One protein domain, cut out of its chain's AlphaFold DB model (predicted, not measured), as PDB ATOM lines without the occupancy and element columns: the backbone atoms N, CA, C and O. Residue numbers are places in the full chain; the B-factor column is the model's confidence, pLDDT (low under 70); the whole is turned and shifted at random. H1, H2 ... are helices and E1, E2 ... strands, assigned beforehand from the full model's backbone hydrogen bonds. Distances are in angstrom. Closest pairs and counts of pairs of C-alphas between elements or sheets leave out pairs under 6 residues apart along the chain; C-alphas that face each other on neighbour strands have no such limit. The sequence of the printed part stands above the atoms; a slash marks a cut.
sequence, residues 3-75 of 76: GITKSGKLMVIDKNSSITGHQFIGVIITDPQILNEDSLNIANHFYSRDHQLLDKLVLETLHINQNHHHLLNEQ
ATOM      1  N   GLY A   3      -4.826  15.386 -40.117       88.06
ATOM      2  CA  GLY A   3      -4.049  14.694 -39.097       88.06
ATOM      3  C   GLY A   3      -3.643  13.292 -39.534       88.06
ATOM      4  O   GLY A   3      -4.416  12.570 -40.166       88.06
ATOM      5  N   ILE A   4      -2.438  12.896 -39.144       89.94
ATOM      6  CA  ILE A   4      -1.893  11.553 -39.312       89.94
ATOM      7  C   ILE A   4      -1.909  10.908 -37.934       89.94
ATOM      8  O   ILE A   4      -1.201  11.343 -37.018       89.94
ATOM      9  N   THR A   5      -2.749   9.894 -37.756       88.44
ATOM     10  CA  THR A   5      -2.810   9.168 -36.493       88.44
ATOM     11  C   THR A   5      -1.620   8.230 -36.363       88.44
ATOM     12  O   THR A   5      -1.041   7.752 -37.338       88.44
ATOM     13  N   LYS A   6      -1.315   7.872 -35.124       85.44
ATOM     14  CA  LYS A   6      -0.315   6.864 -34.781       85.44
ATOM     15  C   LYS A   6      -0.580   5.482 -35.392       85.44
ATOM     16  O   LYS A   6       0.350   4.726 -35.640       85.44
ATOM     17  N   SER A   7      -1.846   5.165 -35.664       83.81
ATOM     18  CA  SER A   7      -2.264   3.942 -36.364       83.81
ATOM     19  C   SER A   7      -2.140   4.027 -37.890       83.81
ATOM     20  O   SER A   7      -2.535   3.092 -38.581       83.81
ATOM     21  N   GLY A   8      -1.621   5.135 -38.423       83.38
ATOM     22  CA  GLY A   8      -1.459   5.358 -39.857       83.38
ATOM     23  C   GLY A   8      -2.739   5.743 -40.592       83.38
ATOM     24  O   GLY A   8      -2.789   5.654 -41.815       83.38
ATOM     25  N   LYS A   9      -3.781   6.173 -39.872       86.19
ATOM     26  CA  LYS A   9      -5.011   6.682 -40.487       86.19
ATOM     27  C   LYS A   9      -4.883   8.177 -40.747       86.19
ATOM     28  O   LYS A   9      -4.316   8.914 -39.943       86.19
ATOM     29  N   LEU A  10      -5.473   8.618 -41.850       86.56
ATOM     30  CA  LEU A  10      -5.640  10.031 -42.157       86.56
ATOM     31  C   LEU A  10      -7.003  10.495 -41.649       86.56
ATOM     32  O   LEU A  10      -8.016   9.836 -41.883       86.56
ATOM     33  N   MET A  11      -7.025  11.624 -40.951       86.56
ATOM     34  CA  MET A  11      -8.243  12.237 -40.431       86.56
ATOM     35  C   MET A  11      -8.283  13.708 -40.807       86.56
ATOM     36  O   MET A  11      -7.306  14.424 -40.619       86.56
ATOM     37  N   VAL A  12      -9.414  14.184 -41.316       85.94
ATOM     38  CA  VAL A  12      -9.603  15.623 -41.521       85.94
ATOM     39  C   VAL A  12      -9.687  16.296 -40.150       85.94
ATOM     40  O   VAL A  12     -10.419  15.838 -39.280       85.94
ATOM     41  N   ILE A  13      -8.906  17.360 -39.967       81.81
ATOM     42  CA  ILE A  13      -8.971  18.248 -38.806       81.81
ATOM     43  C   ILE A  13      -9.495  19.590 -39.310       81.81
ATOM     44  O   ILE A  13      -8.784  20.343 -39.993       81.81
ATOM     45  N   ASP A  14     -10.752  19.861 -38.991       78.25
ATOM     46  CA  ASP A  14     -11.408  21.152 -39.160       78.25
ATOM     47  C   ASP A  14     -11.831  21.735 -37.799       78.25
ATOM     48  O   ASP A  14     -11.652  21.115 -36.754       78.25
ATOM     49  N   LYS A  15     -12.403  22.941 -37.810       71.31
ATOM     50  CA  LYS A  15     -12.854  23.660 -36.605       71.31
ATOM     51  C   LYS A  15     -13.945  22.946 -35.789       71.31
ATOM     52  O   LYS A  15     -14.185  23.326 -34.651       71.31
ATOM     53  N   ASN A  16     -14.627  21.964 -36.374       72.88
ATOM     54  CA  ASN A  16     -15.683  21.187 -35.724       72.88
ATOM     55  C   ASN A  16     -15.195  19.785 -35.323       72.88
ATOM     56  O   ASN A  16     -15.926  19.035 -34.675       72.88
ATOM     57  N   SER A  17     -13.985  19.408 -35.735       71.81
ATOM     58  CA  SER A  17     -13.407  18.097 -35.491       71.81
ATOM     59  C   SER A  17     -12.910  18.021 -34.053       71.81
ATOM     60  O   SER A  17     -12.033  18.781 -33.648       71.81
ATOM     61  N   SER A  18     -13.430  17.070 -33.278       71.81
ATOM     62  CA  SER A  18     -12.836  16.753 -31.982       71.81
ATOM     63  C   SER A  18     -11.546  15.967 -32.209       71.81
ATOM     64  O   SER A  18     -11.569  14.848 -32.718       71.81
ATOM     65  N   ILE A  19     -10.410  16.554 -31.832       74.81
ATOM     66  CA  ILE A  19      -9.118  15.853 -31.816       74.81
ATOM     67  C   ILE A  19      -8.928  15.001 -30.549       74.81
ATOM     68  O   ILE A  19      -7.966  14.241 -30.435       74.81
ATOM     69  N   THR A  20      -9.840  15.121 -29.582       75.56
ATOM     70  CA  THR A  20      -9.769  14.450 -28.285       75.56
ATOM     71  C   THR A  20      -9.878  12.932 -28.451       75.56
ATOM     72  O   THR A  20     -10.767  12.429 -29.127       75.56
ATOM     73  N   GLY A  21      -8.967  12.186 -27.820       78.56
ATOM     74  CA  GLY A  21      -8.932  10.718 -27.896       78.56
ATOM     75  C   GLY A  21      -8.161  10.153 -29.094       78.56
ATOM     76  O   GLY A  21      -7.964   8.940 -29.174       78.56
ATOM     77  N   HIS A  22      -7.659  11.004 -29.991       82.75
ATOM     78  CA  HIS A  22      -6.801  10.590 -31.095       82.75
ATOM     79  C   HIS A  22      -5.335  10.924 -30.809       82.75
ATOM     80  O   HIS A  22      -4.984  12.045 -30.453       82.75
ATOM     81  N   GLN A  23      -4.456   9.934 -30.982       85.75
ATOM     82  CA  GLN A  23      -3.011  10.141 -30.921       85.75
ATOM     83  C   GLN A  23      -2.504  10.499 -32.317       85.75
ATOM     84  O   GLN A  23      -2.438   9.632 -33.195       85.75
ATOM     85  N   PHE A  24      -2.162  11.768 -32.519       87.81
ATOM     86  CA  PHE A  24      -1.578  12.258 -33.763       87.81
ATOM     87  C   PHE A  24      -0.057  12.235 -33.691       87.81
ATOM     88  O   PHE A  24       0.535  12.633 -32.692       87.81
ATOM     89  N   ILE A  25       0.565  11.778 -34.773       88.62
ATOM     90  CA  ILE A  25       2.021  11.822 -34.954       88.62
ATOM     91  C   ILE A  25       2.431  12.961 -35.884       88.62
ATOM     92  O   ILE A  25       3.591  13.352 -35.888       88.62
ATOM     93  N   GLY A  26       1.491  13.503 -36.658       89.88
ATOM     94  CA  GLY A  26       1.739  14.637 -37.529       89.88
ATOM     95  C   GLY A  26       0.461  15.231 -38.104       89.88
ATOM     96  O   GLY A  26      -0.622  14.658 -37.969       89.88
ATOM     97  N   VAL A  27       0.589  16.380 -38.753       89.56
ATOM     98  CA  VAL A  27      -0.500  17.068 -39.444       89.56
ATOM     99  C   VAL A  27      -0.006  17.646 -40.765       89.56
ATOM    100  O   VAL A  27       1.064  18.240 -40.845       89.56
ATOM    101  N   ILE A  28      -0.801  17.477 -41.813       88.88
ATOM    102  CA  ILE A  28      -0.625  18.105 -43.115       88.88
ATOM    103  C   ILE A  28      -1.431  19.403 -43.123       88.88
ATOM    104  O   ILE A  28      -2.664  19.411 -42.991       88.88
ATOM    105  N   ILE A  29      -0.723  20.512 -43.298       86.31
ATOM    106  CA  ILE A  29      -1.294  21.844 -43.425       86.31
ATOM    107  C   ILE A  29      -1.723  22.019 -44.881       86.31
ATOM    108  O   ILE A  29      -0.908  22.188 -45.780       86.31
ATOM    109  N   THR A  30      -3.030  21.963 -45.115       81.31
ATOM    110  CA  THR A  30      -3.632  22.207 -46.434       81.31
ATOM    111  C   THR A  30      -3.891  23.693 -46.684       81.31
ATOM    112  O   THR A  30      -3.943  24.125 -47.829       81.31
ATOM    113  N   ASP A  31      -4.052  24.468 -45.611       77.62
ATOM    114  CA  ASP A  31      -4.227  25.918 -45.625       77.62
ATOM    115  C   ASP A  31      -3.534  26.501 -44.377       77.62
ATOM    116  O   ASP A  31      -3.908  26.132 -43.257       77.62
ATOM    117  N   PRO A  32      -2.529  27.382 -44.539       72.12
ATOM    118  CA  PRO A  32      -1.819  28.016 -43.428       72.12
ATOM    119  C   PRO A  32      -2.712  28.831 -42.485       72.12
ATOM    120  O   PRO A  32      -2.351  29.019 -41.328       72.12
ATOM    121  N   GLN A  33      -3.872  29.308 -42.947       75.19
ATOM    122  CA  GLN A  33      -4.793  30.095 -42.121       75.19
ATOM    123  C   GLN A  33      -5.647  29.234 -41.178       75.19
ATOM    124  O   GLN A  33      -6.338  29.770 -40.318       75.19
ATOM    125  N   ILE A  34      -5.600  27.904 -41.322       67.88
ATOM    126  CA  ILE A  34      -6.430  26.951 -40.563       67.88
ATOM    127  C   ILE A  34      -5.644  26.322 -39.393       67.88
ATOM    128  O   ILE A  34      -6.113  25.371 -38.773       67.88
ATOM    129  N   LEU A  35      -4.456  26.838 -39.056       66.81
ATOM    130  CA  LEU A  35      -3.700  26.405 -37.874       66.81
ATOM    131  C   LEU A  35      -4.495  26.704 -36.593       66.81
ATOM    132  O   LEU A  35      -4.471  27.812 -36.068       66.81
ATOM    133  N   ASN A  36      -5.227  25.701 -36.110       68.38
ATOM    134  CA  ASN A  36      -5.914  25.737 -34.823       68.38
ATOM    135  C   ASN A  36      -4.881  25.546 -33.695       68.38
ATOM    136  O   ASN A  36      -3.943  24.762 -33.863       68.38
ATOM    137  N   GLU A  37      -5.058  26.206 -32.550       72.19
ATOM    138  CA  GLU A  37      -4.173  26.090 -31.378       72.19
ATOM    139  C   GLU A  37      -3.990  24.631 -30.940       72.19
ATOM    140  O   GLU A  37      -2.887  24.196 -30.618       72.19
ATOM    141  N   ASP A  38      -5.049  23.836 -31.062       69.94
ATOM    142  CA  ASP A  38      -5.060  22.394 -30.816       69.94
ATOM    143  C   ASP A  38      -4.022  21.613 -31.643       69.94
ATOM    144  O   ASP A  38      -3.454  20.619 -31.187       69.94
ATOM    145  N   SER A  39      -3.750  22.068 -32.869       71.69
ATOM    146  CA  SER A  39      -2.777  21.441 -33.767       71.69
ATOM    147  C   SER A  39      -1.333  21.836 -33.464       71.69
ATOM    148  O   SER A  39      -0.422  21.156 -33.932       71.69
ATOM    149  N   LEU A  40      -1.098  22.882 -32.658       73.94
ATOM    150  CA  LEU A  40       0.250  23.300 -32.250       73.94
ATOM    151  C   LEU A  40       0.932  22.247 -31.370       73.94
ATOM    152  O   LEU A  40       2.153  22.141 -31.378       73.94
ATOM    153  N   ASN A  41       0.147  21.434 -30.658       76.94
ATOM    154  CA  ASN A  41       0.653  20.375 -29.784       76.94
ATOM    155  C   ASN A  41       1.018  19.076 -30.534       76.94
ATOM    156  O   ASN A  41       1.472  18.115 -29.914       76.94
ATOM    157  N   ILE A  42       0.809  19.012 -31.854       79.94
ATOM    158  CA  ILE A  42       1.181  17.856 -32.678       79.94
ATOM    159  C   ILE A  42       2.658  17.981 -33.065       79.94
ATOM    160  O   ILE A  42       3.080  19.018 -33.551       79.94
ATOM    161  N   ALA A  43       3.450  16.924 -32.878       78.69
ATOM    162  CA  ALA A  43       4.910  17.005 -32.991       78.69
ATOM    163  C   ALA A  43       5.447  17.320 -34.401       78.69
ATOM    164  O   ALA A  43       6.528  17.889 -34.522       78.69
ATOM    165  N   ASN A  44       4.726  16.930 -35.457       85.62
ATOM    166  CA  ASN A  44       5.178  17.108 -36.838       85.62
ATOM    167  C   ASN A  44       4.148  17.878 -37.666       85.62
ATOM    168  O   ASN A  44       2.986  17.475 -37.754       85.62
ATOM    169  N   HIS A  45       4.594  18.929 -38.351       87.62
ATOM    170  CA  HIS A  45       3.777  19.721 -39.269       87.62
ATOM    171  C   HIS A  45       4.368  19.659 -40.673       87.62
ATOM    172  O   HIS A  45       5.525  20.015 -40.888       87.62
ATOM    173  N   PHE A  46       3.562  19.237 -41.641       87.56
ATOM    174  CA  PHE A  46       3.959  19.117 -43.038       87.56
ATOM    175  C   PHE A  46       3.242  20.164 -43.878       87.56
ATOM    176  O   PHE A  46       2.014  20.236 -43.886       87.56
ATOM    177  N   TYR A  47       4.011  20.949 -44.623       86.25
ATOM    178  CA  TYR A  47       3.496  21.899 -45.598       86.25
ATOM    179  C   TYR A  47       4.414  21.908 -46.817       86.25
ATOM    180  O   TYR A  47       5.607  22.185 -46.703       86.25
ATOM    181  N   SER A  48       3.863  21.598 -47.986       82.50
ATOM    182  CA  SER A  48       4.577  21.646 -49.258       82.50
ATOM    183  C   SER A  48       3.582  21.847 -50.397       82.50
ATOM    184  O   SER A  48       2.475  21.315 -50.359       82.50
ATOM    185  N   ARG A  49       3.985  22.602 -51.424       82.06
ATOM    186  CA  ARG A  49       3.264  22.658 -52.711       82.06
ATOM    187  C   ARG A  49       3.640  21.497 -53.637       82.06
ATOM    188  O   ARG A  49       2.936  21.242 -54.606       82.06
ATOM    189  N   ASP A  50       4.745  20.822 -53.337       87.88
ATOM    190  CA  ASP A  50       5.177  19.592 -53.988       87.88
ATOM    191  C   ASP A  50       4.584  18.392 -53.241       87.88
ATOM    192  O   ASP A  50       4.924  18.141 -52.078       87.88
ATOM    193  N   HIS A  51       3.691  17.670 -53.920       83.25
ATOM    194  CA  HIS A  51       3.017  16.501 -53.368       83.25
ATOM    195  C   HIS A  51       3.973  15.317 -53.159       83.25
ATOM    196  O   HIS A  51       3.790  14.571 -52.205       83.25
ATOM    197  N   GLN A  52       5.022  15.165 -53.977       89.12
ATOM    198  CA  GLN A  52       5.971  14.052 -53.854       89.12
ATOM    199  C   GLN A  52       6.810  14.188 -52.585       89.12
ATOM    200  O   GLN A  52       7.030  13.217 -51.858       89.12
ATOM    201  N   LEU A  53       7.254  15.413 -52.294       85.88
ATOM    202  CA  LEU A  53       7.941  15.721 -51.046       85.88
ATOM    203  C   LEU A  53       7.030  15.469 -49.838       85.88
ATOM    204  O   LEU A  53       7.479  14.925 -48.831       85.88
ATOM    205  N   LEU A  54       5.756  15.844 -49.948       85.75
ATOM    206  CA  LEU A  54       4.782  15.647 -48.883       85.75
ATOM    207  C   LEU A  54       4.565  14.153 -48.597       85.75
ATOM    208  O   LEU A  54       4.671  13.735 -47.445       85.75
ATOM    209  N   ASP A  55       4.351  13.349 -49.639       86.19
ATOM    210  CA  ASP A  55       4.185  11.896 -49.531       86.19
ATOM    211  C   ASP A  55       5.402  11.249 -48.861       86.19
ATOM    212  O   ASP A  55       5.255  10.450 -47.933       86.19
ATOM    213  N   LYS A  56       6.615  11.643 -49.271       88.69
ATOM    214  CA  LYS A  56       7.861  11.149 -48.675       88.69
ATOM    215  C   LYS A  56       7.937  11.448 -47.175       88.69
ATOM    216  O   LYS A  56       8.186  10.537 -46.391       88.69
ATOM    217  N   LEU A  57       7.701  12.698 -46.769       85.81
ATOM    218  CA  LEU A  57       7.788  13.116 -45.364       85.81
ATOM    219  C   LEU A  57       6.740  12.417 -44.483       85.81
ATOM    220  O   LEU A  57       7.033  12.011 -43.354       85.81
ATOM    221  N   VAL A  58       5.527  12.238 -45.009       86.19
ATOM    222  CA  VAL A  58       4.448  11.511 -44.327       86.19
ATOM    223  C   VAL A  58       4.822  10.039 -44.141       86.19
ATOM    224  O   VAL A  58       4.682   9.507 -43.038       86.19
ATOM    225  N   LEU A  59       5.346   9.392 -45.187       87.06
ATOM    226  CA  LEU A  59       5.778   7.992 -45.137       87.06
ATOM    227  C   LEU A  59       6.950   7.775 -44.176       87.06
ATOM    228  O   LEU A  59       6.905   6.842 -43.376       87.06
ATOM    229  N   GLU A  60       7.969   8.636 -44.204       86.81
ATOM    230  CA  GLU A  60       9.106   8.562 -43.276       86.81
ATOM    231  C   GLU A  60       8.642   8.685 -41.819       86.81
ATOM    232  O   GLU A  60       9.041   7.895 -40.961       86.81
ATOM    233  N   THR A  61       7.723   9.612 -41.543       85.25
ATOM    234  CA  THR A  61       7.176   9.824 -40.194       85.25
ATOM    235  C   THR A  61       6.374   8.621 -39.705       85.25
ATOM    236  O   THR A  61       6.496   8.225 -38.540       85.25
ATOM    237  N   LEU A  62       5.575   8.014 -40.586       85.19
ATOM    238  CA  LEU A  62       4.845   6.781 -40.294       85.19
ATOM    239  C   LEU A  62       5.800   5.626 -40.001       85.19
ATOM    240  O   LEU A  62       5.631   4.946 -38.993       85.19
ATOM    241  N   HIS A  63       6.824   5.450 -40.836       85.62
ATOM    242  CA  HIS A  63       7.810   4.385 -40.696       85.62
ATOM    243  C   HIS A  63       8.584   4.495 -39.376       85.62
ATOM    244  O   HIS A  63       8.691   3.517 -38.639       85.62
ATOM    245  N   ILE A  64       9.057   5.697 -39.024       82.62
ATOM    246  CA  ILE A  64       9.744   5.947 -37.749       82.62
ATOM    247  C   ILE A  64       8.825   5.619 -36.572       82.62
ATOM    248  O   ILE A  64       9.243   4.910 -35.660       82.62
ATOM    249  N   ASN A  65       7.577   6.095 -36.590       80.19
ATOM    250  CA  ASN A  65       6.637   5.850 -35.496       80.19
ATOM    251  C   ASN A  65       6.283   4.365 -35.355       80.19
ATOM    252  O   ASN A  65       6.271   3.843 -34.244       80.19
ATOM    253  N   GLN A  66       6.027   3.667 -36.460       78.75
ATOM    254  CA  GLN A  66       5.694   2.242 -36.441       78.75
ATOM    255  C   GLN A  66       6.875   1.381 -35.974       78.75
ATOM    256  O   GLN A  66       6.685   0.481 -35.157       78.75
ATOM    257  N   ASN A  67       8.097   1.698 -36.404       77.00
ATOM    258  CA  ASN A  67       9.293   0.986 -35.953       77.00
ATOM    259  C   ASN A  67       9.636   1.276 -34.491       77.00
ATOM    260  O   ASN A  67      10.059   0.370 -33.778       77.00
ATOM    261  N   HIS A  68       9.417   2.506 -34.009       65.88
ATOM    262  CA  HIS A  68       9.575   2.821 -32.586       65.88
ATOM    263  C   HIS A  68       8.646   1.961 -31.720       65.88
ATOM    264  O   HIS A  68       9.030   1.514 -30.644       65.88
ATOM    265  N   HIS A  69       7.432   1.700 -32.210       57.78
ATOM    266  CA  HIS A  69       6.483   0.808 -31.551       57.78
ATOM    267  C   HIS A  69       6.910  -0.653 -31.561       57.78
ATOM    268  O   HIS A  69       6.646  -1.357 -30.591       57.78
ATOM    269  N   HIS A  70       7.569  -1.096 -32.629       56.03
ATOM    270  CA  HIS A  70       8.122  -2.442 -32.690       56.03
ATOM    271  C   HIS A  70       9.242  -2.613 -31.654       56.03
ATOM    272  O   HIS A  70       9.166  -3.499 -30.812       56.03
ATOM    273  N   LEU A  71      10.194  -1.677 -31.618       53.03
ATOM    274  CA  LEU A  71      11.349  -1.728 -30.715       53.03
ATOM    275  C   LEU A  71      10.979  -1.610 -29.226       53.03
ATOM    276  O   LEU A  71      11.611  -2.249 -28.392       53.03
ATOM    277  N   LEU A  72       9.953  -0.823 -28.876       53.75
ATOM    278  CA  LEU A  72       9.477  -0.699 -27.488       53.75
ATOM    279  C   LEU A  72       8.674  -1.918 -27.012       53.75
ATOM    280  O   LEU A  72       8.653  -2.200 -25.818       53.75
ATOM    281  N   ASN A  73       8.026  -2.642 -27.926       51.38
ATOM    282  CA  ASN A  73       7.302  -3.876 -27.609       51.38
ATOM    283  C   ASN A  73       8.223  -5.111 -27.547       51.38
ATOM    284  O   ASN A  73       7.782  -6.173 -27.115       51.38
ATOM    285  N   GLU A  74       9.480  -4.980 -27.981       47.66
ATOM    286  CA  GLU A  74      10.500  -6.036 -27.971       47.66
ATOM    287  C   GLU A  74      11.463  -5.945 -26.772       47.66
ATOM    288  O   GLU A  74      12.382  -6.758 -26.664       47.66
ATOM    289  N   GLN A  75      11.271  -4.994 -25.846       40.75
ATOM    290  CA  GLN A  75      12.036  -4.967 -24.595       40.75
ATOM    291  C   GLN A  75      11.377  -5.873 -23.530       40.75
ATOM    292  O   GLN A  75      10.208  -5.654 -23.212       40.75
TER     293      GLN A  75
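This is residues 3 to 75 of the 76 residues of an uncharacterized protein of Acinetobacter sp. FDAARGOS_559 (UniProt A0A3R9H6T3). A small antiparallel sheet, E2 - E1 - E3, has the long helix H2 running past its E3 edge, with residues 70 to 75 sticking out. The short helix H1 and loops complete the body. The printed part has 73 residues, with E1 E2 E3 H1 H2 in chain order, class mixed. It is only just compact, close to loose: radius of gyration 13.0 A for the C-alphas, spans 42 by 30 by 17 A.

E1, residues 3 to 5, and E2, residues 10 to 12, form a hairpin; N 3 and O 11 are 2.7 A apart, within hydrogen-bond range. E1 is also antiparallel to E3, residues 24 to 28, with N 4 and O 26 at 2.8 A. H1, residues 37 to 40, only grazes the sheet; its closest C-alpha pair with E3 is Ser 39 and Val 27, 7.5 A. H2, residues 51 to 73, only grazes it too; the closest C-alphas, Asn 65 and Ile 25 of E3, are 7.6 A apart. Every O i to N i+4 pair in H2 is within hydrogen-bond range; H1 is too short for one.

E1 begins at C-alpha 3 (-4.049, 14.694, -39.097). E3 measures 11.1 A and H2 33.1 A, ending at C-alpha 73 (7.302, -3.876, -27.609).

The printed part has no cut. The link E2 to E3 is long. Residues 34 to 36, 38 and 68 to 75 have pLDDT under 70.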